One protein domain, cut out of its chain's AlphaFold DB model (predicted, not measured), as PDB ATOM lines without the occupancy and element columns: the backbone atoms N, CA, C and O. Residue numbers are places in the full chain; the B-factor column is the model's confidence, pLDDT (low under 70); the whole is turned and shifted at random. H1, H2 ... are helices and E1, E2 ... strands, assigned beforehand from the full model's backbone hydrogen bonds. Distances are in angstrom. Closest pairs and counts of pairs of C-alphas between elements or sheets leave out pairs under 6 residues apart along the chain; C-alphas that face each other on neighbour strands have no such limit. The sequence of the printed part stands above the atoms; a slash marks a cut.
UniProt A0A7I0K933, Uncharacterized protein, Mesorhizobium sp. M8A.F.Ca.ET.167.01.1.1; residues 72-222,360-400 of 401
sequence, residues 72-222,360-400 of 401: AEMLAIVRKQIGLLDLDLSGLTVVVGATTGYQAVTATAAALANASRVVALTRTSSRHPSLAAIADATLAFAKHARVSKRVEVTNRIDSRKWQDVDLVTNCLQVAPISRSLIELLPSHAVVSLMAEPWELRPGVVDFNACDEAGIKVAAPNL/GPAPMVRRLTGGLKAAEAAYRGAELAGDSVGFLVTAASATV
ATOM      1  N   ALA A  72      33.886 -14.506 -45.049       91.38
ATOM      2  CA  ALA A  72      32.907 -15.332 -45.747       91.38
ATOM      3  C   ALA A  72      33.594 -16.370 -46.644       91.38
ATOM      4  O   ALA A  72      33.273 -17.561 -46.561       91.38
ATOM      5  N   GLU A  73      34.583 -15.946 -47.438       91.31
ATOM      6  CA  GLU A  73      35.414 -16.853 -48.238       91.31
ATOM      7  C   GLU A  73      36.131 -17.866 -47.337       91.31
ATOM      8  O   GLU A  73      36.073 -19.078 -47.566       91.31
ATOM      9  N   MET A  74      36.734 -17.393 -46.246       92.31
ATOM     10  CA  MET A  74      37.399 -18.256 -45.276       92.31
ATOM     11  C   MET A  74      36.454 -19.298 -44.676       92.31
ATOM     12  O   MET A  74      36.801 -20.478 -44.601       92.31
ATOM     13  N   LEU A  75      35.249 -18.892 -44.268       95.31
ATOM     14  CA  LEU A  75      34.245 -19.807 -43.733       95.31
ATOM     15  C   LEU A  75      33.812 -20.850 -44.773       95.31
ATOM     16  O   LEU A  75      33.625 -22.018 -44.417       95.31
ATOM     17  N   ALA A  76      33.684 -20.465 -46.045       96.44
ATOM     18  CA  ALA A  76      33.375 -21.394 -47.128       96.44
ATOM     19  C   ALA A  76      34.488 -22.438 -47.317       96.44
ATOM     20  O   ALA A  76      34.194 -23.632 -47.411       96.44
ATOM     21  N   ILE A  77      35.759 -22.017 -47.289       96.75
ATOM     22  CA  ILE A  77      36.917 -22.922 -47.362       96.75
ATOM     23  C   ILE A  77      36.920 -23.892 -46.172       96.75
ATOM     24  O   ILE A  77      37.094 -25.093 -46.366       96.75
ATOM     25  N   VAL A  78      36.670 -23.400 -44.954       97.75
ATOM     26  CA  VAL A  78      36.601 -24.233 -43.739       97.75
ATOM     27  C   VAL A  78      35.506 -25.283 -43.845       97.75
ATOM     28  O   VAL A  78      35.770 -26.462 -43.628       97.75
ATOM     29  N   ARG A  79      34.288 -24.887 -44.225       98.12
ATOM     30  CA  ARG A  79      33.164 -25.823 -44.380       98.12
ATOM     31  C   ARG A  79      33.428 -26.862 -45.459       98.12
ATOM     32  O   ARG A  79      33.183 -28.042 -45.231       98.12
ATOM     33  N   LYS A  80      33.962 -26.434 -46.607       98.12
ATOM     34  CA  LYS A  80      34.349 -27.337 -47.694       98.12
ATOM     35  C   LYS A  80      35.356 -28.371 -47.203       98.12
ATOM     36  O   LYS A  80      35.207 -29.549 -47.506       98.12
ATOM     37  N   GLN A  81      36.350 -27.938 -46.434       98.25
ATOM     38  CA  GLN A  81      37.394 -28.825 -45.951       98.25
ATOM     39  C   GLN A  81      36.910 -29.780 -44.852       98.25
ATOM     40  O   GLN A  81      37.286 -30.947 -44.873       98.25
ATOM     41  N   ILE A  82      36.047 -29.321 -43.940       98.50
ATOM     42  CA  ILE A  82      35.365 -30.188 -42.963       98.50
ATOM     43  C   ILE A  82      34.576 -31.281 -43.691       98.50
ATOM     44  O   ILE A  82      34.709 -32.447 -43.341       98.50
ATOM     45  N   GLY A  83      33.816 -30.916 -44.730       98.25
ATOM     46  CA  GLY A  83      33.058 -31.876 -45.535       98.25
ATOM     47  C   GLY A  83      33.944 -32.843 -46.324       98.25
ATOM     48  O   GLY A  83      33.657 -34.031 -46.362       98.25
ATOM     49  N   LEU A  84      35.047 -32.366 -46.914       98.00
ATOM     50  CA  LEU A  84      35.990 -33.214 -47.655       98.00
ATOM     51  C   LEU A  84      36.668 -34.263 -46.761       98.00
ATOM     52  O   LEU A  84      36.957 -35.363 -47.219       98.00
ATOM     53  N   LEU A  85      36.956 -33.900 -45.510       97.81
ATOM     54  CA  LEU A  85      37.603 -34.778 -44.536       97.81
ATOM     55  C   LEU A  85      36.612 -35.632 -43.741       97.81
ATOM     56  O   LEU A  85      37.063 -36.473 -42.965       97.81
ATOM     57  N   ASP A  86      35.307 -35.387 -43.886       97.56
ATOM     58  CA  ASP A  86      34.272 -35.925 -43.000       97.56
ATOM     59  C   ASP A  86      34.665 -35.747 -41.520       97.56
ATOM     60  O   ASP A  86      34.797 -36.701 -40.751       97.56
ATOM     61  N   LEU A  87      35.042 -34.517 -41.150       98.50
ATOM     62  CA  LEU A  87      35.545 -34.212 -39.809       98.50
ATOM     63  C   LEU A  87      34.381 -34.091 -38.816       98.50
ATOM     64  O   LEU A  87      33.596 -33.147 -38.914       98.50
ATOM     65  N   ASP A  88      34.347 -34.977 -37.815       98.38
ATOM     66  CA  ASP A  88      33.322 -34.978 -36.768       98.38
ATOM     67  C   ASP A  88      33.892 -35.104 -35.345       98.38
ATOM     68  O   ASP A  88      34.273 -36.168 -34.856       98.38
ATOM     69  N   LEU A  89      33.876 -33.987 -34.627       98.69
ATOM     70  CA  LEU A  89      34.299 -33.857 -33.236       98.69
ATOM     71  C   LEU A  89      33.112 -33.921 -32.262       98.69
ATOM     72  O   LEU A  89      33.238 -33.487 -31.117       98.69
ATOM     73  N   SER A  90      31.958 -34.448 -32.689       98.44
ATOM     74  CA  SER A  90      30.762 -34.584 -31.851       98.44
ATOM     75  C   SER A  90      31.062 -35.215 -30.493       98.44
ATOM     76  O   SER A  90      31.646 -36.295 -30.396       98.44
ATOM     77  N   GLY A  91      30.643 -34.544 -29.423       97.25
ATOM     78  CA  GLY A  91      30.861 -35.019 -28.056       97.25
ATOM     79  C   GLY A  91      32.177 -34.562 -27.426       97.25
ATOM     80  O   GLY A  91      32.260 -34.586 -26.204       97.25
ATOM     81  N   LEU A  92      33.153 -34.083 -28.208       98.62
ATOM     82  CA  LEU A  92      34.516 -33.858 -27.720       98.62
ATOM     83  C   LEU A  92      34.741 -32.460 -27.127       98.62
ATOM     84  O   LEU A  92      34.214 -31.453 -27.619       98.62
ATOM     85  N   THR A  93      35.604 -32.398 -26.115       98.50
ATOM     86  CA  THR A  93      36.231 -31.181 -25.600       98.50
ATOM     87  C   THR A  93      37.615 -31.006 -26.217       98.50
ATOM     88  O   THR A  93      38.519 -31.818 -26.017       98.50
ATOM     89  N   VAL A  94      37.801 -29.907 -26.948       98.50
ATOM     90  CA  VAL A  94      39.013 -29.650 -27.736       98.50
ATOM     91  C   VAL A  94      39.754 -28.432 -27.202       98.50
ATOM     92  O   VAL A  94      39.201 -27.334 -27.140       98.50
ATOM     93  N   VAL A  95      41.028 -28.599 -26.858       97.88
ATOM     94  CA  VAL A  95      41.919 -27.515 -26.436       97.88
ATOM     95  C   VAL A  95      42.774 -27.053 -27.611       97.88
ATOM     96  O   VAL A  95      43.563 -27.822 -28.160       97.88
ATOM     97  N   VAL A  96      42.651 -25.774 -27.961       96.19
ATOM     98  CA  VAL A  96      43.368 -25.125 -29.070       96.19
ATOM     99  C   VAL A  96      44.120 -23.880 -28.598       96.19
ATOM    100  O   VAL A  96      43.948 -23.432 -27.468       96.19
ATOM    101  N   GLY A  97      44.941 -23.280 -29.458       92.12
ATOM    102  CA  GLY A  97      45.543 -21.968 -29.202       92.12
ATOM    103  C   GLY A  97      44.648 -20.818 -29.658       92.12
ATOM    104  O   GLY A  97      44.185 -20.799 -30.796       92.12
ATOM    105  N   ALA A  98      44.448 -19.824 -28.797       89.69
ATOM    106  CA  ALA A  98      43.887 -18.533 -29.177       89.69
ATOM    107  C   ALA A  98      44.958 -17.696 -29.890       89.69
ATOM    108  O   ALA A  98      46.078 -17.520 -29.398       89.69
ATOM    109  N   THR A  99      44.630 -17.182 -31.069       86.75
ATOM    110  CA  THR A  99      45.604 -16.565 -31.974       86.75
ATOM    111  C   THR A  99      44.916 -15.618 -32.958       86.75
ATOM    112  O   THR A  99      43.695 -15.490 -32.974       86.75
ATOM    113  N   THR A 100      45.710 -14.922 -33.762       84.19
ATOM    114  CA  THR A 100      45.253 -14.055 -34.852       84.19
ATOM    115  C   THR A 100      45.514 -14.707 -36.215       84.19
ATOM    116  O   THR A 100      46.117 -15.783 -36.299       84.19
ATOM    117  N   GLY A 101      45.059 -14.052 -37.289       84.81
ATOM    118  CA  GLY A 101      45.290 -14.489 -38.667       84.81
ATOM    119  C   GLY A 101      44.613 -15.820 -38.999       84.81
ATOM    120  O   GLY A 101      43.626 -16.205 -38.373       84.81
ATOM    121  N   TYR A 102      45.171 -16.553 -39.964       88.62
ATOM    122  CA  TYR A 102      44.606 -17.825 -40.429       88.62
ATOM    123  C   TYR A 102      44.554 -18.908 -39.349       88.62
ATOM    124  O   TYR A 102      43.680 -19.768 -39.369       88.62
ATOM    125  N   GLN A 103      45.447 -18.847 -38.365       87.19
ATOM    126  CA  GLN A 103      45.500 -19.802 -37.260       87.19
ATOM    127  C   GLN A 103      44.272 -19.706 -36.333       87.19
ATOM    128  O   GLN A 103      43.898 -20.696 -35.699       87.19
ATOM    129  N   ALA A 104      43.602 -18.542 -36.286       87.00
ATOM    130  CA  ALA A 104      42.408 -18.313 -35.463       87.00
ATOM    131  C   ALA A 104      41.230 -19.208 -35.885       87.00
ATOM    132  O   ALA A 104      40.322 -19.491 -35.098       87.00
ATOM    133  N   VAL A 105      41.278 -19.711 -37.122       91.31
ATOM    134  CA  VAL A 105      40.301 -20.639 -37.685       91.31
ATOM    135  C   VAL A 105      40.212 -21.937 -36.892       91.31
ATOM    136  O   VAL A 105      39.124 -22.491 -36.815       91.31
ATOM    137  N   THR A 106      41.294 -22.408 -36.265       95.00
ATOM    138  CA  THR A 106      41.341 -23.725 -35.598       95.00
ATOM    139  C   THR A 106      40.203 -23.918 -34.592       95.00
ATOM    140  O   THR A 106      39.505 -24.930 -34.633       95.00
ATOM    141  N   ALA A 107      39.951 -22.914 -33.740       96.06
ATOM    142  CA  ALA A 107      38.869 -22.962 -32.753       96.06
ATOM    143  C   ALA A 107      37.483 -23.037 -33.412       96.06
ATOM    144  O   ALA A 107      36.611 -23.796 -32.991       96.06
ATOM    145  N   THR A 108      37.294 -22.260 -34.479       96.62
ATOM    146  CA  THR A 108      36.033 -22.209 -35.224       96.62
ATOM    147  C   THR A 108      35.808 -23.488 -36.025       96.62
ATOM    148  O   THR A 108      34.690 -23.987 -36.052       96.62
ATOM    149  N   ALA A 109      36.856 -24.052 -36.630       97.75
ATOM    150  CA  ALA A 109      36.803 -25.315 -37.354       97.75
ATOM    151  C   ALA A 109      36.409 -26.467 -36.424       97.75
ATOM    152  O   ALA A 109      35.502 -27.222 -36.760       97.75
ATOM    153  N   ALA A 110      37.003 -26.542 -35.228       98.38
ATOM    154  CA  ALA A 110      36.620 -27.544 -34.237       98.38
ATOM    155  C   ALA A 110      35.145 -27.401 -33.810       98.38
ATOM    156  O   ALA A 110      34.402 -28.380 -33.773       98.38
ATOM    157  N   ALA A 111      34.689 -26.170 -33.555       98.19
ATOM    158  CA  ALA A 111      33.304 -25.908 -33.167       98.19
ATOM    159  C   ALA A 111      32.285 -26.167 -34.299       98.19
ATOM    160  O   ALA A 111      31.164 -26.602 -34.020       98.19
ATOM    161  N   LEU A 112      32.656 -25.898 -35.559       98.31
ATOM    162  CA  LEU A 112      31.862 -26.219 -36.755       98.31
ATOM    163  C   LEU A 112      31.788 -27.727 -37.003       98.31
ATOM    164  O   LEU A 112      30.746 -28.207 -37.432       98.31
ATOM    165  N   ALA A 113      32.847 -28.463 -36.672       98.38
ATOM    166  CA  ALA A 113      32.883 -29.921 -36.669       98.38
ATOM    167  C   ALA A 113      32.212 -30.533 -35.424       98.38
ATOM    168  O   ALA A 113      32.588 -31.604 -34.981       98.38
ATOM    169  N   ASN A 114      31.229 -29.854 -34.828       98.25
ATOM    170  CA  ASN A 114      30.403 -30.368 -33.729       98.25
ATOM    171  C   ASN A 114      31.088 -30.653 -32.385       98.25
ATOM    172  O   ASN A 114      30.448 -31.253 -31.521       98.25
ATOM    173  N   ALA A 115      32.302 -30.147 -32.136       98.50
ATOM    174  CA  ALA A 115      32.884 -30.198 -30.792       98.50
ATOM    175  C   ALA A 115      31.896 -29.660 -29.740       98.50
ATOM    176  O   ALA A 115      31.323 -28.577 -29.912       98.50
ATOM    177  N   SER A 116      31.706 -30.404 -28.646       97.94
ATOM    178  CA  SER A 116      30.831 -30.003 -27.536       97.94
ATOM    179  C   SER A 116      31.318 -28.705 -26.905       97.94
ATOM    180  O   SER A 116      30.528 -27.806 -26.603       97.94
ATOM    181  N   ARG A 117      32.640 -28.604 -26.732       97.94
ATOM    182  CA  ARG A 117      33.312 -27.453 -26.140       97.94
ATOM    183  C   ARG A 117      34.691 -27.276 -26.759       97.94
ATOM    184  O   ARG A 117      35.433 -28.234 -26.943       97.94
ATOM    185  N   VAL A 118      35.055 -26.032 -27.038       98.12
ATOM    186  CA  VAL A 118      36.380 -25.647 -27.517       98.12
ATOM    187  C   VAL A 118      36.978 -24.656 -26.534       98.12
ATOM    188  O   VAL A 118      36.414 -23.586 -26.312       98.12
ATOM    189  N   VAL A 119      38.127 -24.994 -25.957       97.00
ATOM    190  CA  VAL A 119      38.872 -24.120 -25.048       97.00
ATOM    191  C   VAL A 119      40.089 -23.578 -25.788       97.00
ATOM    192  O   VAL A 119      41.048 -24.298 -26.053       97.00
ATOM    193  N   ALA A 120      40.057 -22.299 -26.143       95.38
ATOM    194  CA  ALA A 120      41.147 -21.607 -26.812       95.38
ATOM    195  C   ALA A 120      42.063 -20.936 -25.778       95.38
ATOM    196  O   ALA A 120      41.694 -19.953 -25.130       95.38
ATOM    197  N   LEU A 121      43.273 -21.470 -25.620       92.69
ATOM    198  CA  LEU A 121      44.253 -20.985 -24.658       92.69
ATOM    199  C   LEU A 121      45.053 -19.808 -25.201       92.69
ATOM    200  O   LEU A 121      45.648 -19.872 -26.273       92.69
ATOM    201  N   THR A 122      45.128 -18.742 -24.419       87.00
ATOM    202  CA  THR A 122      46.048 -17.624 -24.628       87.00
ATOM    203  C   THR A 122      47.286 -17.816 -23.759       87.00
ATOM    204  O   THR A 122      47.204 -18.318 -22.640       87.00
ATOM    205  N   ARG A 123      48.452 -17.374 -24.238       74.00
ATOM    206  CA  ARG A 123      49.650 -17.282 -23.398       74.00
ATOM    207  C   ARG A 123      49.754 -15.873 -22.822       74.00
ATOM    208  O   ARG A 123      49.891 -14.910 -23.571       74.00
ATOM    209  N   THR A 124      49.778 -15.755 -21.499       58.94
ATOM    210  CA  THR A 124      50.217 -14.547 -20.791       58.94
ATOM    211  C   THR A 124      51.723 -14.391 -20.982       58.94
ATOM    212  O   THR A 124      52.519 -14.999 -20.272       58.94
ATOM    213  N   SER A 125      52.155 -13.605 -21.968       50.81
ATOM    214  CA  SER A 125      53.548 -13.158 -22.039       50.81
ATOM    215  C   SER A 125      53.607 -11.637 -21.989       50.81
ATOM    216  O   SER A 125      52.831 -10.944 -22.642       50.81
ATOM    217  N   SER A 126      54.570 -11.111 -21.231       43.03
ATOM    218  CA  SER A 126      54.838  -9.676 -21.063       43.03
ATOM    219  C   SER A 126      55.256  -8.951 -22.355       43.03
ATOM    220  O   SER A 126      55.545  -7.761 -22.322       43.03
ATOM    221  N   ARG A 127      55.312  -9.661 -23.493       47.50
ATOM    222  CA  ARG A 127      55.769  -9.160 -24.798       47.50
ATOM    223  C   ARG A 127      54.647  -8.996 -25.833       47.50
ATOM    224  O   ARG A 127      54.933  -8.514 -26.925       47.50
ATOM    225  N   HIS A 128      53.403  -9.390 -25.528       50.16
ATOM    226  CA  HIS A 128      52.269  -9.251 -26.451       50.16
ATOM    227  C   HIS A 128      51.233  -8.235 -25.937       50.16
ATOM    228  O   HIS A 128      50.598  -8.500 -24.916       50.16
ATOM    229  N   PRO A 129      51.040  -7.084 -26.617       47.16
ATOM    230  CA  PRO A 129      50.376  -5.926 -26.010       47.16
ATOM    231  C   PRO A 129      48.862  -6.009 -25.759       47.16
ATOM    232  O   PRO A 129      48.346  -5.094 -25.132       47.16
ATOM    233  N   SER A 130      48.118  -7.047 -26.166       62.53
ATOM    234  CA  SER A 130      46.794  -7.288 -25.561       62.53
ATOM    235  C   SER A 130      46.280  -8.719 -25.750       62.53
ATOM    236  O   SER A 130      46.011  -9.182 -26.856       62.53
ATOM    237  N   LEU A 131      46.073  -9.416 -24.630       68.44
ATOM    238  CA  LEU A 131      45.305 -10.668 -24.585       68.44
ATOM    239  C   LEU A 131      43.894 -10.475 -25.157       68.44
ATOM    240  O   LEU A 131      43.375 -11.374 -25.812       68.44
ATOM    241  N   ALA A 132      43.321  -9.286 -24.944       72.12
ATOM    242  CA  ALA A 132      42.024  -8.892 -25.476       72.12
ATOM    243  C   ALA A 132      41.987  -8.979 -27.007       72.12
ATOM    244  O   ALA A 132      41.126  -9.670 -27.526       72.12
ATOM    245  N   ALA A 133      42.964  -8.421 -27.737       78.69
ATOM    246  CA  ALA A 133      42.941  -8.488 -29.202       78.69
ATOM    247  C   ALA A 133      43.066  -9.922 -29.744       78.69
ATOM    248  O   ALA A 133      42.448 -10.252 -30.751       78.69
ATOM    249  N   ILE A 134      43.842 -10.790 -29.084       83.00
ATOM    250  CA  ILE A 134      43.965 -12.204 -29.478       83.00
ATOM    251  C   ILE A 134      42.647 -12.950 -29.233       83.00
ATOM    252  O   ILE A 134      42.192 -13.715 -30.088       83.00
ATOM    253  N   ALA A 135      42.034 -12.721 -28.071       84.81
ATOM    254  CA  ALA A 135      40.742 -13.294 -27.727       84.81
ATOM    255  C   ALA A 135      39.645 -12.801 -28.679       84.81
ATOM    256  O   ALA A 135      38.900 -13.612 -29.227       84.81
ATOM    257  N   ASP A 136      39.602 -11.496 -28.940       85.62
ATOM    258  CA  ASP A 136      38.649 -10.860 -29.842       85.62
ATOM    259  C   ASP A 136      38.811 -11.371 -31.269       85.62
ATOM    260  O   ASP A 136      37.812 -11.719 -31.888       85.62
ATOM    261  N   ALA A 137      40.040 -11.508 -31.773       83.88
ATOM    262  CA  ALA A 137      40.290 -12.070 -33.098       83.88
ATOM    263  C   ALA A 137      39.821 -13.531 -33.203       83.88
ATOM    264  O   ALA A 137      39.137 -13.894 -34.161       83.88
ATOM    265  N   THR A 138      40.130 -14.356 -32.195       86.62
ATOM    266  CA  THR A 138      39.684 -15.759 -32.142       86.62
ATOM    267  C   THR A 138      38.153 -15.847 -32.119       86.62
ATOM    268  O   THR A 138      37.549 -16.628 -32.857       86.62
ATOM    269  N   LEU A 139      37.503 -15.016 -31.300       92.06
ATOM    270  CA  LEU A 139      36.049 -15.005 -31.150       92.06
ATOM    271  C   LEU A 139      35.327 -14.337 -32.321       92.06
ATOM    272  O   LEU A 139      34.187 -14.704 -32.592       92.06
ATOM    273  N   ALA A 140      35.937 -13.374 -33.012       91.25
ATOM    274  CA  ALA A 140      35.324 -12.665 -34.133       91.25
ATOM    275  C   ALA A 140      34.942 -13.638 -35.252       91.25
ATOM    276  O   ALA A 140      33.797 -13.631 -35.713       91.25
ATOM    277  N   PHE A 141      35.854 -14.540 -35.619       90.50
ATOM    278  CA  PHE A 141      35.573 -15.549 -36.636       90.50
ATOM    279  C   PHE A 141      34.533 -16.575 -36.157       90.50
ATOM    280  O   PHE A 141      33.592 -16.894 -36.886       90.50
ATOM    281  N   ALA A 142      34.599 -17.003 -34.891       94.50
ATOM    282  CA  ALA A 142      33.602 -17.907 -34.313       94.50
ATOM    283  C   ALA A 142      32.194 -17.277 -34.247       94.50
ATOM    284  O   ALA A 142      31.191 -17.968 -34.443       94.50
ATOM    285  N   LYS A 143      32.104 -15.964 -33.983       95.44
ATOM    286  CA  LYS A 143      30.854 -15.187 -34.006       95.44
ATOM    287  C   LYS A 143      30.304 -15.099 -35.427       95.44
ATOM    288  O   LYS A 143      29.125 -15.380 -35.626       95.44
ATOM    289  N   HIS A 144      31.157 -14.788 -36.406       93.75
ATOM    290  CA  HIS A 144      30.786 -14.767 -37.824       93.75
ATOM    291  C   HIS A 144      30.232 -16.128 -38.282       93.75
ATOM    292  O   HIS A 144      29.172 -16.200 -38.901       93.75
ATOM    293  N   ALA A 145      30.881 -17.220 -37.873       94.94
ATOM    294  CA  ALA A 145      30.450 -18.589 -38.146       94.94
ATOM    295  C   ALA A 145      29.259 -19.073 -37.290       94.94
ATOM    296  O   ALA A 145      28.785 -20.190 -37.492       94.94
ATOM    297  N   ARG A 146      28.758 -18.246 -36.357       97.12
ATOM    298  CA  ARG A 146      27.646 -18.538 -35.430       97.12
ATOM    299  C   ARG A 146      27.882 -19.739 -34.501       97.12
ATOM    300  O   ARG A 146      26.929 -20.371 -34.054       97.12
ATOM    301  N   VAL A 147      29.140 -20.017 -34.159       97.06
ATOM    302  CA  VAL A 147      29.545 -21.114 -33.254       97.06
ATOM    303  C   VAL A 147      30.244 -20.633 -31.982       97.06
ATOM    304  O   VAL A 147      30.649 -21.445 -31.156       97.06
ATOM    305  N   SER A 148      30.345 -19.317 -31.765       96.12
ATOM    306  CA  SER A 148      31.055 -18.732 -30.616       96.12
ATOM    307  C   SER A 148      30.570 -19.216 -29.249       96.12
ATOM    308  O   SER A 148      31.344 -19.198 -28.304       96.12
ATOM    309  N   LYS A 149      29.320 -19.684 -29.122       96.94
ATOM    310  CA  LYS A 149      28.794 -20.252 -27.866       96.94
ATOM    311  C   LYS A 149      29.520 -21.530 -27.420       96.94
ATOM    312  O   LYS A 149      29.450 -21.872 -26.249       96.94
ATOM    313  N   ARG A 150      30.191 -22.228 -28.343       97.12
ATOM    314  CA  ARG A 150      31.005 -23.422 -28.066       97.12
ATOM    315  C   ARG A 150      32.469 -23.081 -27.770       97.12
ATOM    316  O   ARG A 150      33.208 -23.971 -27.372       97.12
ATOM    317  N   VAL A 151      32.893 -21.833 -27.992       96.94
ATOM    318  CA  VAL A 151      34.298 -21.410 -27.902       96.94
ATOM    319  C   VAL A 151      34.502 -20.543 -26.666       96.94
ATOM    320  O   VAL A 151      33.976 -19.436 -26.568       96.94
ATOM    321  N   GLU A 152      35.318 -21.030 -25.743       95.25
ATOM    322  CA  GLU A 152      35.762 -20.309 -24.556       95.25
ATOM    323  C   GLU A 152      37.221 -19.897 -24.734       95.25
ATOM    324  O   GLU A 152      38.069 -20.739 -25.024       95.25
ATOM    325  N   VAL A 153      37.537 -18.615 -24.542       93.19
ATOM    326  CA  VAL A 153      38.926 -18.142 -24.520       93.19
ATOM    327  C   VAL A 153      39.365 -17.948 -23.074       93.19
ATOM    328  O   VAL A 153      38.731 -17.207 -22.329       93.19
ATOM    329  N   THR A 154      40.470 -18.579 -22.687       91.69
ATOM    330  CA  THR A 154      41.043 -18.460 -21.338       91.69
ATOM    331  C   THR A 154      42.569 -18.409 -21.400       91.69
ATOM    332  O   THR A 154      43.179 -18.743 -22.412       91.69
ATOM    333  N   ASN A 155      43.227 -17.956 -20.337       88.06
ATOM    334  CA  ASN A 155      44.689 -17.997 -20.203       88.06
ATOM    335  C   ASN A 155      45.184 -19.213 -19.406       88.06
ATOM    336  O   ASN A 155      46.387 -19.461 -19.333       88.06
ATOM    337  N   ARG A 156      44.268 -19.957 -18.780       87.50
ATOM    338  CA  ARG A 156      44.582 -21.106 -17.936       87.50
ATOM    339  C   ARG A 156      43.404 -22.071 -17.883       87.50
ATOM    340  O   ARG A 156      42.248 -21.657 -17.855       87.50
ATOM    341  N   ILE A 157      43.726 -23.355 -17.801       87.44
ATOM    342  CA  ILE A 157      42.785 -24.417 -17.449       87.44
ATOM    343  C   ILE A 157      43.139 -24.889 -16.037       87.44
ATOM    344  O   ILE A 157      44.313 -25.123 -15.727       87.44
ATOM    345  N   ASP A 158      42.134 -24.978 -15.168       88.81
ATOM    346  CA  ASP A 158      42.297 -25.545 -13.829       88.81
ATOM    347  C   ASP A 158      42.743 -27.007 -13.933       88.81
ATOM    348  O   ASP A 158      42.256 -27.734 -14.794       88.81
ATOM    349  N   SER A 159      43.620 -27.467 -13.034       86.81
ATOM    350  CA  SER A 159      44.179 -28.831 -13.085       86.81
ATOM    351  C   SER A 159      43.108 -29.918 -13.216       86.81
ATOM    352  O   SER A 159      43.279 -30.855 -13.983       86.81
ATOM    353  N   ARG A 160      41.969 -29.757 -12.532       87.94
ATOM    354  CA  ARG A 160      40.841 -30.701 -12.589       87.94
ATOM    355  C   ARG A 160      40.118 -30.708 -13.937       87.94
ATOM    356  O   ARG A 160      39.663 -31.757 -14.354       87.94
ATOM    357  N   LYS A 161      40.034 -29.562 -14.619       92.56
ATOM    358  CA  LYS A 161      39.336 -29.426 -15.911       92.56
ATOM    359  C   LYS A 161      40.113 -30.048 -17.071       92.56
ATOM    360  O   LYS A 161      39.537 -30.257 -18.130       92.56
ATOM    361  N   TRP A 162      41.405 -30.337 -16.892       94.62
ATOM    362  CA  TRP A 162      42.171 -31.091 -17.886       94.62
ATOM    363  C   TRP A 162      41.681 -32.531 -18.037       94.62
ATOM    364  O   TRP A 162      41.834 -33.083 -19.116       94.62
ATOM    365  N   GLN A 163      41.040 -33.101 -17.011       94.75
ATOM    366  CA  GLN A 163      40.479 -34.458 -17.050       94.75
ATOM    367  C   GLN A 163      39.271 -34.592 -17.989       94.75
ATOM    368  O   GLN A 163      38.931 -35.706 -18.372       94.75
ATOM    369  N   ASP A 164      38.663 -33.472 -18.386       95.25
ATOM    370  CA  ASP A 164      37.540 -33.438 -19.328       95.25
ATOM    371  C   ASP A 164      38.002 -33.241 -20.785       95.25
ATOM    372  O   ASP A 164      37.171 -33.024 -21.665       95.25
ATOM    373  N   VAL A 165      39.316 -33.200 -21.046       97.69
ATOM    374  CA  VAL A 165      39.877 -32.882 -22.367       97.69
ATOM    375  C   VAL A 165      40.092 -34.148 -23.187       97.69
ATOM    376  O   VAL A 165      40.899 -34.999 -22.825       97.69
ATOM    377  N   ASP A 166      39.457 -34.193 -24.354       98.56
ATOM    378  CA  ASP A 166      39.586 -35.289 -25.312       98.56
ATOM    379  C   ASP A 166      40.731 -35.059 -26.301       98.56
ATOM    380  O   ASP A 166      41.466 -35.981 -26.650       98.56
ATOM    381  N   LEU A 167      40.894 -33.817 -26.767       98.44
ATOM    382  CA  LEU A 167      41.876 -33.445 -27.786       98.44
ATOM    383  C   LEU A 167      42.663 -32.206 -27.359       98.44
ATOM    384  O   LEU A 167      42.074 -31.190 -26.989       98.44
ATOM    385  N   VAL A 168      43.989 -32.238 -27.499       97.69
ATOM    386  CA  VAL A 168      44.862 -31.076 -27.266       97.69
ATOM    387  C   VAL A 168      45.757 -30.815 -28.471       97.69
ATOM    388  O   VAL A 168      46.496 -31.688 -28.914       97.69
ATOM    389  N   THR A 169      45.709 -29.604 -29.030       96.38
ATOM    390  CA  THR A 169      46.480 -29.286 -30.241       96.38
ATOM    391  C   THR A 169      47.890 -28.798 -29.920       96.38
ATOM    392  O   THR A 169      48.066 -27.907 -29.080       96.38
ATOM    393  N   ASN A 170      48.889 -29.277 -30.660       91.06
ATOM    394  CA  ASN A 170      50.217 -28.680 -30.678       91.06
ATOM    395  C   ASN A 170      50.163 -27.335 -31.417       91.06
ATOM    396  O   ASN A 170      50.054 -27.268 -32.638       91.06
ATOM    397  N   CYS A 171      50.228 -26.255 -30.649       86.38
ATOM    398  CA  CYS A 171      50.269 -24.887 -31.151       86.38
ATOM    399  C   CYS A 171      51.128 -24.028 -30.220       86.38
ATOM    400  O   CYS A 171      51.428 -24.431 -29.099       86.38
ATOM    401  N   LEU A 172      51.511 -22.823 -30.643       82.81
ATOM    402  CA  LEU A 172      52.421 -21.962 -29.877       82.81
ATOM    403  C   LEU A 172      51.932 -21.651 -28.451       82.81
ATOM    404  O   LEU A 172      52.747 -21.516 -27.538       82.81
ATOM    405  N   GLN A 173      50.621 -21.500 -28.271       85.56
ATOM    406  CA  GLN A 173      50.005 -21.113 -27.004       85.56
ATOM    407  C   GLN A 173      49.965 -22.264 -25.997       85.56
ATOM    408  O   GLN A 173      50.038 -22.012 -24.796       85.56
ATOM    409  N   VAL A 174      49.897 -23.502 -26.487       84.44
ATOM    410  CA  VAL A 174      49.828 -24.724 -25.672       84.44
ATOM    411  C   VAL A 174      51.208 -25.371 -25.517       84.44
ATOM    412  O   VAL A 174      51.518 -25.921 -24.468       84.44
ATOM    413  N   ALA A 175      52.072 -25.264 -26.528       84.31
ATOM    414  CA  ALA A 175      53.401 -25.865 -26.543       84.31
ATOM    415  C   ALA A 175      54.379 -25.131 -25.602       84.31
ATOM    416  O   ALA A 175      54.410 -23.900 -25.615       84.31
ATOM    417  N   PRO A 176      55.267 -25.826 -24.874       91.38
ATOM    418  CA  PRO A 176      55.527 -27.253 -25.008       91.38
ATOM    419  C   PRO A 176      54.445 -28.103 -24.337       91.38
ATOM    420  O   PRO A 176      54.010 -27.796 -23.229       91.38
ATOM    421  N   ILE A 177      54.053 -29.193 -25.000       94.62
ATOM    422  CA  ILE A 177      53.267 -30.259 -24.372       94.62
ATOM    423  C   ILE A 177      54.262 -31.105 -23.579       94.62
ATOM    424  O   ILE A 177      54.876 -32.030 -24.105       94.62
ATOM    425  N   SER A 178      54.522 -30.669 -22.349       95.50
ATOM    426  CA  SER A 178      55.505 -31.270 -21.449       95.50
ATOM    427  C   SER A 178      54.910 -32.427 -20.653       95.50
ATOM    428  O   SER A 178      53.690 -32.528 -20.514       95.50
ATOM    429  N   ARG A 179      55.775 -33.236 -20.029       96.69
ATOM    430  CA  ARG A 179      55.380 -34.256 -19.047       96.69
ATOM    431  C   ARG A 179      54.381 -33.743 -18.005       96.69
ATOM    432  O   ARG A 179      53.371 -34.385 -17.768       96.69
ATOM    433  N   SER A 180      54.602 -32.549 -17.453       94.88
ATOM    434  CA  SER A 180      53.696 -31.967 -16.452       94.88
ATOM    435  C   SER A 180      52.301 -31.643 -16.993       94.88
ATOM    436  O   SER A 180      51.352 -31.618 -16.221       94.88
ATOM    437  N   LEU A 181      52.165 -31.350 -18.292       94.94
ATOM    438  CA  LEU A 181      50.847 -31.206 -18.914       94.94
ATOM    439  C   LEU A 181      50.226 -32.580 -19.184       94.94
ATOM    440  O   LEU A 181      49.048 -32.776 -18.918       94.94
ATOM    441  N   ILE A 182      51.027 -33.523 -19.679       96.94
ATOM    442  CA  ILE A 182      50.619 -34.903 -19.972       96.94
ATOM    443  C   ILE A 182      50.046 -35.590 -18.726       96.94
ATOM    444  O   ILE A 182      48.988 -36.200 -18.809       96.94
ATOM    445  N   GLU A 183      50.663 -35.403 -17.557       95.69
ATOM    446  CA  GLU A 183      50.188 -35.928 -16.265       95.69
ATOM    447  C   GLU A 183      48.813 -35.382 -15.827       95.69
ATOM    448  O   GLU A 183      48.170 -35.958 -14.951       95.69
ATOM    449  N   LEU A 184      48.355 -34.267 -16.409       96.06
ATOM    450  CA  LEU A 184      47.037 -33.687 -16.131       96.06
ATOM    451  C   LEU A 184      45.949 -34.187 -17.084       96.06
ATOM    452  O   LEU A 184      44.769 -33.976 -16.794       96.06
ATOM    453  N   LEU A 185      46.322 -34.791 -18.212       96.94
ATOM    454  CA  LEU A 185      45.386 -35.279 -19.220       96.94
ATOM    455  C   LEU A 185      44.807 -36.643 -18.812       96.94
ATOM    456  O   LEU A 185      45.477 -37.424 -18.133       96.94
ATOM    457  N   PRO A 186      43.571 -36.961 -19.223       96.50
ATOM    458  CA  PRO A 186      43.042 -38.304 -19.070       96.50
ATOM    459  C   PRO A 186      43.730 -39.255 -20.061       96.50
ATOM    460  O   PRO A 186      44.183 -38.848 -21.130       96.50
ATOM    461  N   SER A 187      43.761 -40.551 -19.743       94.56
ATOM    462  CA  SER A 187      44.440 -41.567 -20.567       94.56
ATOM    463  C   SER A 187      43.852 -41.741 -21.973       94.56
ATOM    464  O   SER A 187      44.520 -42.265 -22.857       94.56
ATOM    465  N   HIS A 188      42.604 -41.314 -22.192       95.62
ATOM    466  CA  HIS A 188      41.952 -41.356 -23.502       95.62
ATOM    467  C   HIS A 188      42.243 -40.121 -24.367       95.62
ATOM    468  O   HIS A 188      41.854 -40.104 -25.535       95.62
ATOM    469  N   ALA A 189      42.878 -39.082 -23.811       97.94
ATOM    470  CA  ALA A 189      43.169 -37.871 -24.559       97.94
ATOM    471  C   ALA A 189      44.097 -38.161 -25.746       97.94
ATOM    472  O   ALA A 189      44.929 -39.071 -25.716       97.94
ATOM    473  N   VAL A 190      43.988 -37.332 -26.783       98.50
ATOM    474  CA  VAL A 190      44.879 -37.373 -27.944       98.50
ATOM    475  C   VAL A 190      45.546 -36.021 -28.143       98.50
ATOM    476  O   VAL A 190      44.903 -34.969 -28.188       98.50
ATOM    477  N   VAL A 191      46.864 -36.050 -28.326       98.31
ATOM    478  CA  VAL A 191      47.631 -34.893 -28.782       98.31
ATOM    479  C   VAL A 191      47.516 -34.797 -30.303       98.31
ATOM    480  O   VAL A 191      48.007 -35.653 -31.036       98.31
ATOM    481  N   SER A 192      46.883 -33.734 -30.785       97.81
ATOM    482  CA  SER A 192      46.746 -33.414 -32.206       97.81
ATOM    483  C   SER A 192      47.915 -32.546 -32.663       97.81
ATOM    484  O   SER A 192      48.024 -31.378 -32.278       97.81
ATOM    485  N   LEU A 193      48.808 -33.083 -33.487       95.94
ATOM    486  CA  LEU A 193      49.842 -32.278 -34.127       95.94
ATOM    487  C   LEU A 193      49.222 -31.487 -35.286       95.94
ATOM    488  O   LEU A 193      48.462 -32.022 -36.082       95.94
ATOM    489  N   MET A 194      49.554 -30.198 -35.399       94.44
ATOM    490  CA  MET A 194      49.131 -29.341 -36.525       94.44
ATOM    491  C   MET A 194      50.174 -29.308 -37.654       94.44
ATOM    492  O   MET A 194      50.223 -28.374 -38.456       94.44
ATOM    493  N   ALA A 195      51.059 -30.299 -37.655       93.88
ATOM    494  CA  ALA A 195      52.239 -30.427 -38.494       93.88
ATOM    495  C   ALA A 195      52.724 -31.883 -38.444       93.88
ATOM    496  O   ALA A 195      52.396 -32.609 -37.500       93.88
ATOM    497  N   GLU A 196      53.527 -32.297 -39.419       93.50
ATOM    498  CA  GLU A 196      54.216 -33.588 -39.339       93.50
ATOM    499  C   GLU A 196      55.449 -33.520 -38.424       93.50
ATOM    500  O   GLU A 196      56.031 -32.445 -38.258       93.50
ATOM    501  N   PRO A 197      55.910 -34.653 -37.856       92.00
ATOM    502  CA  PRO A 197      57.051 -34.669 -36.939       92.00
ATOM    503  C   PRO A 197      58.324 -34.019 -37.492       92.00
ATOM    504  O   PRO A 197      59.037 -33.356 -36.746       92.00
ATOM    505  N   TRP A 198      58.589 -34.134 -38.799       91.25
ATOM    506  CA  TRP A 198      59.777 -33.537 -39.425       91.25
ATOM    507  C   TRP A 198      59.767 -31.997 -39.431       91.25
ATOM    508  O   TRP A 198      60.826 -31.387 -39.579       91.25
ATOM    509  N   GLU A 199      58.605 -31.357 -39.260       92.12
ATOM    510  CA  GLU A 199      58.485 -29.900 -39.110       92.12
ATOM    511  C   GLU A 199      58.753 -29.440 -37.671       92.12
ATOM    512  O   GLU A 199      58.993 -28.255 -37.420       92.12
ATOM    513  N   LEU A 200      58.656 -30.350 -36.701       90.06
ATOM    514  CA  LEU A 200      58.674 -30.008 -35.291       90.06
ATOM    515  C   LEU A 200      60.104 -29.826 -34.788       90.06
ATOM    516  O   LEU A 200      61.024 -30.568 -35.119       90.06
ATOM    517  N   ARG A 201      60.290 -28.834 -33.914       87.00
ATOM    518  CA  ARG A 201      61.543 -28.721 -33.164       87.00
ATOM    519  C   ARG A 201      61.582 -29.740 -32.027       87.00
ATOM    520  O   ARG A 201      60.541 -29.976 -31.409       87.00
ATOM    521  N   PRO A 202      62.779 -30.186 -31.620       85.06
ATOM    522  CA  PRO A 202      62.949 -30.908 -30.367       85.06
ATOM    523  C   PRO A 202      62.299 -30.171 -29.183       85.06
ATOM    524  O   PRO A 202      62.410 -28.946 -29.050       85.06
ATOM    525  N   GLY A 203      61.595 -30.925 -28.336       87.38
ATOM    526  CA  GLY A 203      60.996 -30.435 -27.091       87.38
ATOM    527  C   GLY A 203      59.648 -29.716 -27.215       87.38
ATOM    528  O   GLY A 203      59.152 -29.210 -26.211       87.38
ATOM    529  N   VAL A 204      59.025 -29.642 -28.401       90.56
ATOM    530  CA  VAL A 204      57.657 -29.083 -28.519       90.56
ATOM    531  C   VAL A 204      56.578 -30.019 -27.964       90.56
ATOM    532  O   VAL A 204      55.545 -29.536 -27.500       90.56
ATOM    533  N   VAL A 205      56.831 -31.328 -27.999       94.31
ATOM    534  CA  VAL A 205      56.029 -32.394 -27.387       94.31
ATOM    535  C   VAL A 205      56.994 -33.395 -26.756       94.31
ATOM    536  O   VAL A 205      58.009 -33.739 -27.364       94.31
ATOM    537  N   ASP A 206      56.697 -33.838 -25.538       95.44
ATOM    538  CA  ASP A 206      57.408 -34.935 -24.881       95.44
ATOM    539  C   ASP A 206      56.792 -36.279 -25.300       95.44
ATOM    540  O   ASP A 206      55.896 -36.805 -24.642       95.44
ATOM    541  N   PHE A 207      57.251 -36.813 -26.436       95.06
ATOM    542  CA  PHE A 207      56.733 -38.069 -26.991       95.06
ATOM    543  C   PHE A 207      56.935 -39.265 -26.052       95.06
ATOM    544  O   PHE A 207      56.068 -40.127 -25.986       95.06
ATOM    545  N   ASN A 208      58.033 -39.296 -25.284       95.31
ATOM    546  CA  ASN A 208      58.274 -40.368 -24.312       95.31
ATOM    547  C   ASN A 208      57.235 -40.330 -23.190       95.31
ATOM    548  O   ASN A 208      56.676 -41.360 -22.835       95.31
ATOM    549  N   ALA A 209      56.940 -39.142 -22.652       96.56
ATOM    550  CA  ALA A 209      55.906 -39.004 -21.632       96.56
ATOM    551  C   ALA A 209      54.510 -39.363 -22.171       96.56
ATOM    552  O   ALA A 209      53.720 -39.950 -21.436       96.56
ATOM    553  N   CYS A 210      54.206 -39.047 -23.437       96.69
ATOM    554  CA  CYS A 210      52.964 -39.488 -24.078       96.69
ATOM    555  C   CYS A 210      52.879 -41.019 -24.146       96.69
ATOM    556  O   CYS A 210      51.881 -41.579 -23.692       96.69
ATOM    557  N   ASP A 211      53.931 -41.686 -24.636       95.31
ATOM    558  CA  ASP A 211      53.989 -43.149 -24.741       95.31
ATOM    559  C   ASP A 211      53.859 -43.821 -23.358       95.31
ATOM    560  O   ASP A 211      53.060 -44.740 -23.187       95.31
ATOM    561  N   GLU A 212      54.579 -43.327 -22.344       95.62
ATOM    562  CA  GLU A 212      54.509 -43.826 -20.960       95.62
ATOM    563  C   GLU A 212      53.111 -43.670 -20.336       95.62
ATOM    564  O   GLU A 212      52.675 -44.531 -19.572       95.62
ATOM    565  N   ALA A 213      52.405 -42.582 -20.658       95.75
ATOM    566  CA  ALA A 213      51.052 -42.315 -20.177       95.75
ATOM    567  C   ALA A 213      49.954 -43.001 -21.017       95.75
ATOM    568  O   ALA A 213      48.775 -42.902 -20.675       95.75
ATOM    569  N   GLY A 214      50.316 -43.672 -22.120       95.75
ATOM    570  CA  GLY A 214      49.364 -44.248 -23.073       95.75
ATOM    571  C   GLY A 214      48.569 -43.206 -23.872       95.75
ATOM    572  O   GLY A 214      47.544 -43.543 -24.464       95.75
ATOM    573  N   ILE A 215      49.023 -41.951 -23.896       97.25
ATOM    574  CA  ILE A 215      48.381 -40.854 -24.623       97.25
ATOM    575  C   ILE A 215      48.814 -40.905 -26.082       97.25
ATOM    576  O   ILE A 215      49.995 -40.783 -26.406       97.25
ATOM    577  N   LYS A 216      47.840 -41.026 -26.986       97.44
ATOM    578  CA  LYS A 216      48.118 -41.068 -28.423       97.44
ATOM    579  C   LYS A 216      48.554 -39.692 -28.919       97.44
ATOM    580  O   LYS A 216      47.962 -38.672 -28.560       97.44
ATOM    581  N   VAL A 217      49.525 -39.674 -29.825       97.56
ATOM    582  CA  VAL A 217      49.901 -38.481 -30.588       97.56
ATOM    583  C   VAL A 217      49.587 -38.736 -32.055       97.56
ATOM    584  O   VAL A 217      50.051 -39.722 -32.618       97.56
ATOM    585  N   ALA A 218      48.792 -37.869 -32.676       97.50
ATOM    586  CA  ALA A 218      48.372 -38.006 -34.067       97.50
ATOM    587  C   ALA A 218      48.887 -36.836 -34.908       97.50
ATOM    588  O   ALA A 218      48.682 -35.677 -34.544       97.50
ATOM    589  N   ALA A 219      49.522 -37.135 -36.040       96.81
ATOM    590  CA  ALA A 219      49.944 -36.154 -37.034       96.81
ATOM    591  C   ALA A 219      49.095 -36.246 -38.306       96.81
ATOM    592  O   ALA A 219      48.705 -37.349 -38.692       96.81
ATOM    593  N   PRO A 220      48.827 -35.122 -38.992       96.94
ATOM    594  CA  PRO A 220      48.264 -35.151 -40.332       96.94
ATOM    595  C   PRO A 220      49.274 -35.738 -41.316       96.94
ATOM    596  O   PRO A 220      50.465 -35.470 -41.206       96.94
ATOM    597  N   ASN A 221      48.789 -36.457 -42.322       96.19
ATOM    598  CA  ASN A 221      49.579 -36.823 -43.489       96.19
ATOM    599  C   ASN A 221      49.486 -35.683 -44.510       96.19
ATOM    600  O   ASN A 221      48.486 -35.512 -45.208       96.19
ATOM    601  N   LEU A 222      50.534 -34.875 -44.606       96.00
ATOM    602  CA  LEU A 222      50.607 -33.709 -45.479       96.00
ATOM    603  C   LEU A 222      50.667 -34.064 -46.963       96.00
ATOM    604  O   LEU A 222      50.421 -33.191 -47.799       96.00
ATOM    605  N   GLY A 360      47.983 -17.726 -48.627       91.44
ATOM    606  CA  GLY A 360      46.564 -17.485 -48.379       91.44
ATOM    607  C   GLY A 360      45.897 -18.532 -47.470       91.44
ATOM    608  O   GLY A 360      46.570 -19.381 -46.879       91.44
ATOM    609  N   PRO A 361      44.559 -18.483 -47.339       92.12
ATOM    610  CA  PRO A 361      43.823 -19.264 -46.343       92.12
ATOM    611  C   PRO A 361      43.781 -20.766 -46.638       92.12
ATOM    612  O   PRO A 361      43.773 -21.570 -45.710       92.12
ATOM    613  N   ALA A 362      43.751 -21.183 -47.907       94.38
ATOM    614  CA  ALA A 362      43.466 -22.577 -48.251       94.38
ATOM    615  C   ALA A 362      44.510 -23.591 -47.729       94.38
ATOM    616  O   ALA A 362      44.099 -24.589 -47.132       94.38
ATOM    617  N   PRO A 363      45.836 -23.390 -47.880       95.62
ATOM    618  CA  PRO A 363      46.830 -24.293 -47.285       95.62
ATOM    619  C   PRO A 363      46.764 -24.320 -45.752       95.62
ATOM    620  O   PRO A 363      46.913 -25.376 -45.140       95.62
ATOM    621  N   MET A 364      46.476 -23.174 -45.130       94.38
ATOM    622  CA  MET A 364      46.325 -23.074 -43.679       94.38
ATOM    623  C   MET A 364      45.126 -23.873 -43.178       94.38
ATOM    624  O   MET A 364      45.267 -24.682 -42.267       94.38
ATOM    625  N   VAL A 365      43.959 -23.711 -43.804       96.38
ATOM    626  CA  VAL A 365      42.756 -24.463 -43.434       96.38
ATOM    627  C   VAL A 365      42.990 -25.965 -43.591       96.38
ATOM    628  O   VAL A 365      42.744 -26.698 -42.639       96.38
ATOM    629  N   ARG A 366      43.537 -26.414 -44.734       97.50
ATOM    630  CA  ARG A 366      43.836 -27.838 -44.986       97.50
ATOM    631  C   ARG A 366      44.739 -28.445 -43.915       97.50
ATOM    632  O   ARG A 366      44.447 -29.537 -43.431       97.50
ATOM    633  N   ARG A 367      45.790 -27.722 -43.507       96.56
ATOM    634  CA  ARG A 367      46.688 -28.120 -42.412       96.56
ATOM    635  C   ARG A 367      45.929 -28.315 -41.101       96.56
ATOM    636  O   ARG A 367      46.019 -29.372 -40.485       96.56
ATOM    637  N   LEU A 368      45.192 -27.289 -40.682       96.25
ATOM    638  CA  LEU A 368      44.564 -27.240 -39.362       96.25
ATOM    639  C   LEU A 368      43.446 -28.275 -39.231       96.25
ATOM    640  O   LEU A 368      43.394 -29.018 -38.256       96.25
ATOM    641  N   THR A 369      42.580 -28.388 -40.239       98.00
ATOM    642  CA  THR A 369      41.533 -29.417 -40.247       98.00
ATOM    643  C   THR A 369      42.111 -30.818 -40.415       98.00
ATOM    644  O   THR A 369      41.551 -31.762 -39.873       98.00
ATOM    645  N   GLY A 370      43.225 -30.969 -41.141       97.94
ATOM    646  CA  GLY A 370      43.929 -32.242 -41.273       97.94
ATOM    647  C   GLY A 370      44.450 -32.752 -39.931       97.94
ATOM    648  O   GLY A 370      44.239 -33.914 -39.595       97.94
ATOM    649  N   GLY A 371      45.059 -31.874 -39.126       97.69
ATOM    650  CA  GLY A 371      45.503 -32.215 -37.769       97.69
ATOM    651  C   GLY A 371      44.341 -32.605 -36.852       97.69
ATOM    652  O   GLY A 371      44.424 -33.604 -36.131       97.69
ATOM    653  N   LEU A 372      43.219 -31.875 -36.929       98.50
ATOM    654  CA  LEU A 372      41.992 -32.235 -36.208       98.50
ATOM    655  C   LEU A 372      41.448 -33.598 -36.657       98.50
ATOM    656  O   LEU A 372      41.094 -34.405 -35.804       98.50
ATOM    657  N   LYS A 373      41.435 -33.885 -37.966       98.50
ATOM    658  CA  LYS A 373      40.950 -35.161 -38.513       98.50
ATOM    659  C   LYS A 373      41.821 -36.342 -38.098       98.50
ATOM    660  O   LYS A 373      41.295 -37.382 -37.715       98.50
ATOM    661  N   ALA A 374      43.142 -36.182 -38.127       98.12
ATOM    662  CA  ALA A 374      44.064 -37.209 -37.653       98.12
ATOM    663  C   ALA A 374      43.816 -37.550 -36.174       98.12
ATOM    664  O   ALA A 374      43.786 -38.720 -35.793       98.12
ATOM    665  N   ALA A 375      43.596 -36.530 -35.343       98.31
ATOM    666  CA  ALA A 375      43.356 -36.718 -33.918       98.31
ATOM    667  C   ALA A 375      41.964 -37.282 -33.608       98.31
ATOM    668  O   ALA A 375      41.839 -38.128 -32.728       98.31
ATOM    669  N   GLU A 376      40.942 -36.868 -34.356       98.56
ATOM    670  CA  GLU A 376      39.599 -37.451 -34.310       98.56
ATOM    671  C   GLU A 376      39.645 -38.951 -34.608       98.56
ATOM    672  O   GLU A 376      39.223 -39.752 -33.778       98.56
ATOM    673  N   ALA A 377      40.267 -39.344 -35.719       97.81
ATOM    674  CA  ALA A 377      40.435 -40.746 -36.082       97.81
ATOM    675  C   ALA A 377      41.189 -41.546 -34.998       97.81
ATOM    676  O   ALA A 377      40.752 -42.631 -34.608       97.81
ATOM    677  N   ALA A 378      42.273 -40.993 -34.440       97.62
ATOM    678  CA  ALA A 378      43.012 -41.623 -33.343       97.62
ATOM    679  C   ALA A 378      42.175 -41.774 -32.058       97.62
ATOM    680  O   ALA A 378      42.258 -42.811 -31.384       97.62
ATOM    681  N   TYR A 379      41.364 -40.767 -31.722       98.12
ATOM    682  CA  TYR A 379      40.460 -40.784 -30.570       98.12
ATOM    683  C   TYR A 379      39.367 -41.844 -30.744       98.12
ATOM    684  O   TYR A 379      39.120 -42.639 -29.842       98.12
ATOM    685  N   ARG A 380      38.769 -41.924 -31.939       97.25
ATOM    686  CA  ARG A 380      37.743 -42.920 -32.292       97.25
ATOM    687  C   ARG A 380      38.292 -44.338 -32.474       97.25
ATOM    688  O   ARG A 380      37.510 -45.262 -32.662       97.25
ATOM    689  N   GLY A 381      39.611 -44.522 -32.411       94.44
ATOM    690  CA  GLY A 381      40.246 -45.832 -32.560       94.44
ATOM    691  C   GLY A 381      40.278 -46.347 -33.998       94.44
ATOM    692  O   GLY A 381      40.391 -47.552 -34.195       94.44
ATOM    693  N   ALA A 382      40.189 -45.459 -34.991       92.62
ATOM    694  CA  ALA A 382      40.366 -45.831 -36.387       92.62
ATOM    695  C   ALA A 382      41.814 -46.267 -36.660       92.62
ATOM    696  O   ALA A 382      42.763 -45.754 -36.056       92.62
ATOM    697  N   GLU A 383      41.990 -47.186 -37.608       87.25
ATOM    698  CA  GLU A 383      43.317 -47.582 -38.070       87.25
ATOM    699  C   GLU A 383      43.940 -46.462 -38.914       87.25
ATOM    700  O   GLU A 383      43.445 -46.076 -39.977       87.25
ATOM    701  N   LEU A 384      45.046 -45.916 -38.417       87.00
ATOM    702  CA  LEU A 384      45.832 -44.899 -39.101       87.00
ATOM    703  C   LEU A 384      47.044 -45.565 -39.769       87.00
ATOM    704  O   LEU A 384      48.087 -45.736 -39.139       87.00
ATOM    705  N   ALA A 385      46.869 -45.981 -41.027       78.31
ATOM    706  CA  ALA A 385      47.886 -46.604 -41.877       78.31
ATOM    707  C   ALA A 385      48.503 -45.590 -42.868       78.31
ATOM    708  O   ALA A 385      48.174 -44.407 -42.842       78.31
ATOM    709  N   GLY A 386      49.415 -46.038 -43.742       68.94
ATOM    710  CA  GLY A 386      50.251 -45.156 -44.578       68.94
ATOM    711  C   GLY A 386      49.485 -44.170 -45.471       68.94
ATOM    712  O   GLY A 386      49.874 -43.008 -45.566       68.94
ATOM    713  N   ASP A 387      48.366 -44.601 -46.052       82.50
ATOM    714  CA  ASP A 387      47.530 -43.756 -46.917       82.50
ATOM    715  C   ASP A 387      46.403 -43.046 -46.152       82.50
ATOM    716  O   ASP A 387      45.589 -42.342 -46.749       82.50
ATOM    717  N   SER A 388      46.334 -43.210 -44.828       92.88
ATOM    718  CA  SER A 388      45.349 -42.515 -44.008       92.88
ATOM    719  C   SER A 388      45.636 -41.010 -43.976       92.88
ATOM    720  O   SER A 388      46.755 -40.528 -44.171       92.88
ATOM    721  N   VAL A 389      44.593 -40.240 -43.670       94.69
ATOM    722  CA  VAL A 389      44.641 -38.776 -43.510       94.69
ATOM    723  C   VAL A 389      45.603 -38.300 -42.410       94.69
ATOM    724  O   VAL A 389      45.978 -37.129 -42.361       94.69
ATOM    725  N   GLY A 390      46.026 -39.213 -41.540       96.19
ATOM    726  CA  GLY A 390      47.029 -39.001 -40.515       96.19
ATOM    727  C   GLY A 390      47.632 -40.316 -40.047       96.19
ATOM    728  O   GLY A 390      47.227 -41.388 -40.489       96.19
ATOM    729  N   PHE A 391      48.591 -40.221 -39.138       96.00
ATOM    730  CA  PHE A 391      49.302 -41.356 -38.562       96.00
ATOM    731  C   PHE A 391      49.606 -41.114 -37.084       96.00
ATOM    732  O   PHE A 391      49.670 -39.970 -36.622       96.00
ATOM    733  N   LEU A 392      49.774 -42.204 -36.335       95.69
ATOM    734  CA  LEU A 392      50.221 -42.134 -34.948       95.69
ATOM    735  C   LEU A 392      51.729 -41.904 -34.888       95.69
ATOM    736  O   LEU A 392      52.492 -42.478 -35.663       95.69
ATOM    737  N   VAL A 393      52.144 -41.076 -33.939       93.94
ATOM    738  CA  VAL A 393      53.541 -40.742 -33.688       93.94
ATOM    739  C   VAL A 393      53.937 -41.314 -32.338       93.94
ATOM    740  O   VAL A 393      53.373 -40.950 -31.313       93.94
ATOM    741  N   THR A 394      54.927 -42.194 -32.354       88.56
ATOM    742  CA  THR A 394      55.604 -42.729 -31.167       88.56
ATOM    743  C   THR A 394      56.948 -42.038 -30.966       88.56
ATOM    744  O   THR A 394      57.503 -41.469 -31.916       88.56
ATOM    745  N   ALA A 395      57.536 -42.148 -29.775       83.56
ATOM    746  CA  ALA A 395      58.876 -41.631 -29.501       83.56
ATOM    747  C   ALA A 395      59.945 -42.174 -30.471       83.56
ATOM    748  O   ALA A 395      60.838 -41.435 -30.898       83.56
ATOM    749  N   ALA A 396      59.824 -43.439 -30.884       75.06
ATOM    750  CA  ALA A 396      60.704 -44.035 -31.887       75.06
ATOM    751  C   ALA A 396      60.528 -43.366 -33.263       75.06
ATOM    752  O   ALA A 396      61.502 -42.946 -33.877       75.06
ATOM    753  N   SER A 397      59.291 -43.185 -33.732       73.75
ATOM    754  CA  SER A 397      59.030 -42.535 -35.028       73.75
ATOM    755  C   SER A 397      59.346 -41.032 -35.045       73.75
ATOM    756  O   SER A 397      59.658 -40.484 -36.095       73.75
ATOM    757  N   ALA A 398      59.306 -40.364 -33.887       59.19
ATOM    758  CA  ALA A 398      59.643 -38.947 -33.754       59.19
ATOM    759  C   ALA A 398      61.159 -38.679 -33.786       59.19
ATOM    760  O   ALA A 398      61.574 -37.546 -34.024       59.19
ATOM    761  N   THR A 399      61.980 -39.701 -33.519       52.66
ATOM    762  CA  THR A 399      63.452 -39.616 -33.507       52.66
ATOM    763  C   THR A 399      64.102 -40.184 -34.768       52.66
ATOM    764  O   THR A 399      65.254 -39.859 -35.052       52.66
ATOM    765  N   VAL A 400      63.376 -41.002 -35.536       37.12
ATOM    766  CA  VAL A 400      63.837 -41.553 -36.813       37.12
ATOM    767  C   VAL A 400      63.531 -40.561 -37.936       37.12
ATOM    768  O   VAL A 400      62.383 -40.393 -38.345       37.12
TER     769      VAL A 400
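What this domain is: This is residues 72 to 222 and 360 to 400 of the 401 residues of an uncharacterized protein of Mesorhizobium sp. M8A.F.Ca.ET.167.01.1.1 (UniProt A0A7I0K933). A strongly twisted sheet, E3 E2 E1 E4 E5 E6 E7, has helices H2, H3 and H7 over one face and curls round H7, the longest helix; H1 packs on H2 and H7 without reaching the sheet. The short helices H4 and H6 only graze the sheet, H5 and H8 each pack on H6, and residues 125 to 130 stick out as a loop. The printed part has 192 residues with eight named helices and seven named strands, in the order H1 E1 H2 E2 H3 E3 H4 E4 H5 E5 H6 E6 H7 E7 H8; the sheet is mixed, and the class is mixed, helices and strands. The whole is compact, with a radius of gyration of the C-alphas of 15.4 A and spans of 41 by 38 by 29 A.

Where its parts are: Find C-alpha 72 at (32.907, -15.332, -45.747); from there H1 runs 20.0 A to residue 85. Next come E1, residues 93 to 97, 13.6 A, and H2, residues 101 to 112, 17.9 A. Read on to E2, residues 117 to 121, 12.8 A, and H3, residues 131 to 144, 20.1 A. E3 is residues 151 to 154, H4 residues 159 to 164, E4 residues 167 to 170, H5 residues 179 to 182, E5 residues 190 to 193 and H6 residues 207 to 212. E6, residues 216 to 220, is 13.3 A long. After the cut, find C-alpha 361 at (43.823, -19.264, -46.343), where H7 begins; it runs 26.9 A to residue 379. E7 is residues 390 to 392, and H8, residues 395 to 399, ends at C-alpha 399 at (63.452, -39.616, -33.507).

How they stand to each other: Look first at H2, the hub. H1 touches it with residues 78 to 82 alone, C-alphas 78 and 109 being closest at 6.5 A, at a steep tilt of 54 degrees. H3 touches it with residues 137 to 142 alone, C-alphas 104 and 138 being closest at 5.0 A. H7 touches it, C-alphas 106 and 368 being closest at 6.1 A. H1 and H7 touch at 36 degrees, only just a steep tilt, their closest C-alphas being those of Val 78 and Val 365, 6.2 A apart. H2, H3 and H7 lie on the same face of the sheet, two layers, helices on one face of a sheet. H2 is over E2 and E1 at a height over the sheet of 9.5 A, and H3 is over E3 and E2 at 9.1 A; both run along the strands. Across the sheet, check N 152 and O 118, 2.8 A, for E3 and E2; N 119 and O 94, 2.8 A, for E2 and E1; N 95 and O 167, 2.8 A, for E1 and E4; N 192 and O 168, 2.8 A, for E4 and E5; and N 193 and O 218, 2.8 A, for E5 and E6, each pair parallel. E6 and E7 are antiparallel, with N 219 and O 391 at 2.9 A. E1, H2, E2; E2, H3, E3; E4, H5, E5; and E5, H6, E6 are strand-helix-strand units, parallel neighbour strands with a helix between, and E3, H4, E4 is a split one, with E2 and E1 between its strands; their crossovers are right-handed. H6 touches H5, C-alphas 179 and 209 being closest at 5.4 A, and H8, C-alphas 207 and 395 being closest at 4.9 A. Every O i to N i+4 pair is within hydrogen-bond range in H1, H6, H7 and H8; H2 has 4 of 8, H3 has 8 of 10, H4 has 0 of 2 but 3 of 3 O i to N i+3 pairs, and H5 is too short for such a pair.

The domain as a whole: The C-alphas farthest apart, those of Pro 129 and Glu 383, are 43.9 A apart. Residues 223 to 359 are not printed, and C-alphas 222 and 360 are 17.0 A apart across the cut. Of the links printed whole, E5 to H6 is long. The mean pLDDT of the printed part is 91.0; look for values under 70 at residues 124 to 131, 386 and 398 to 400.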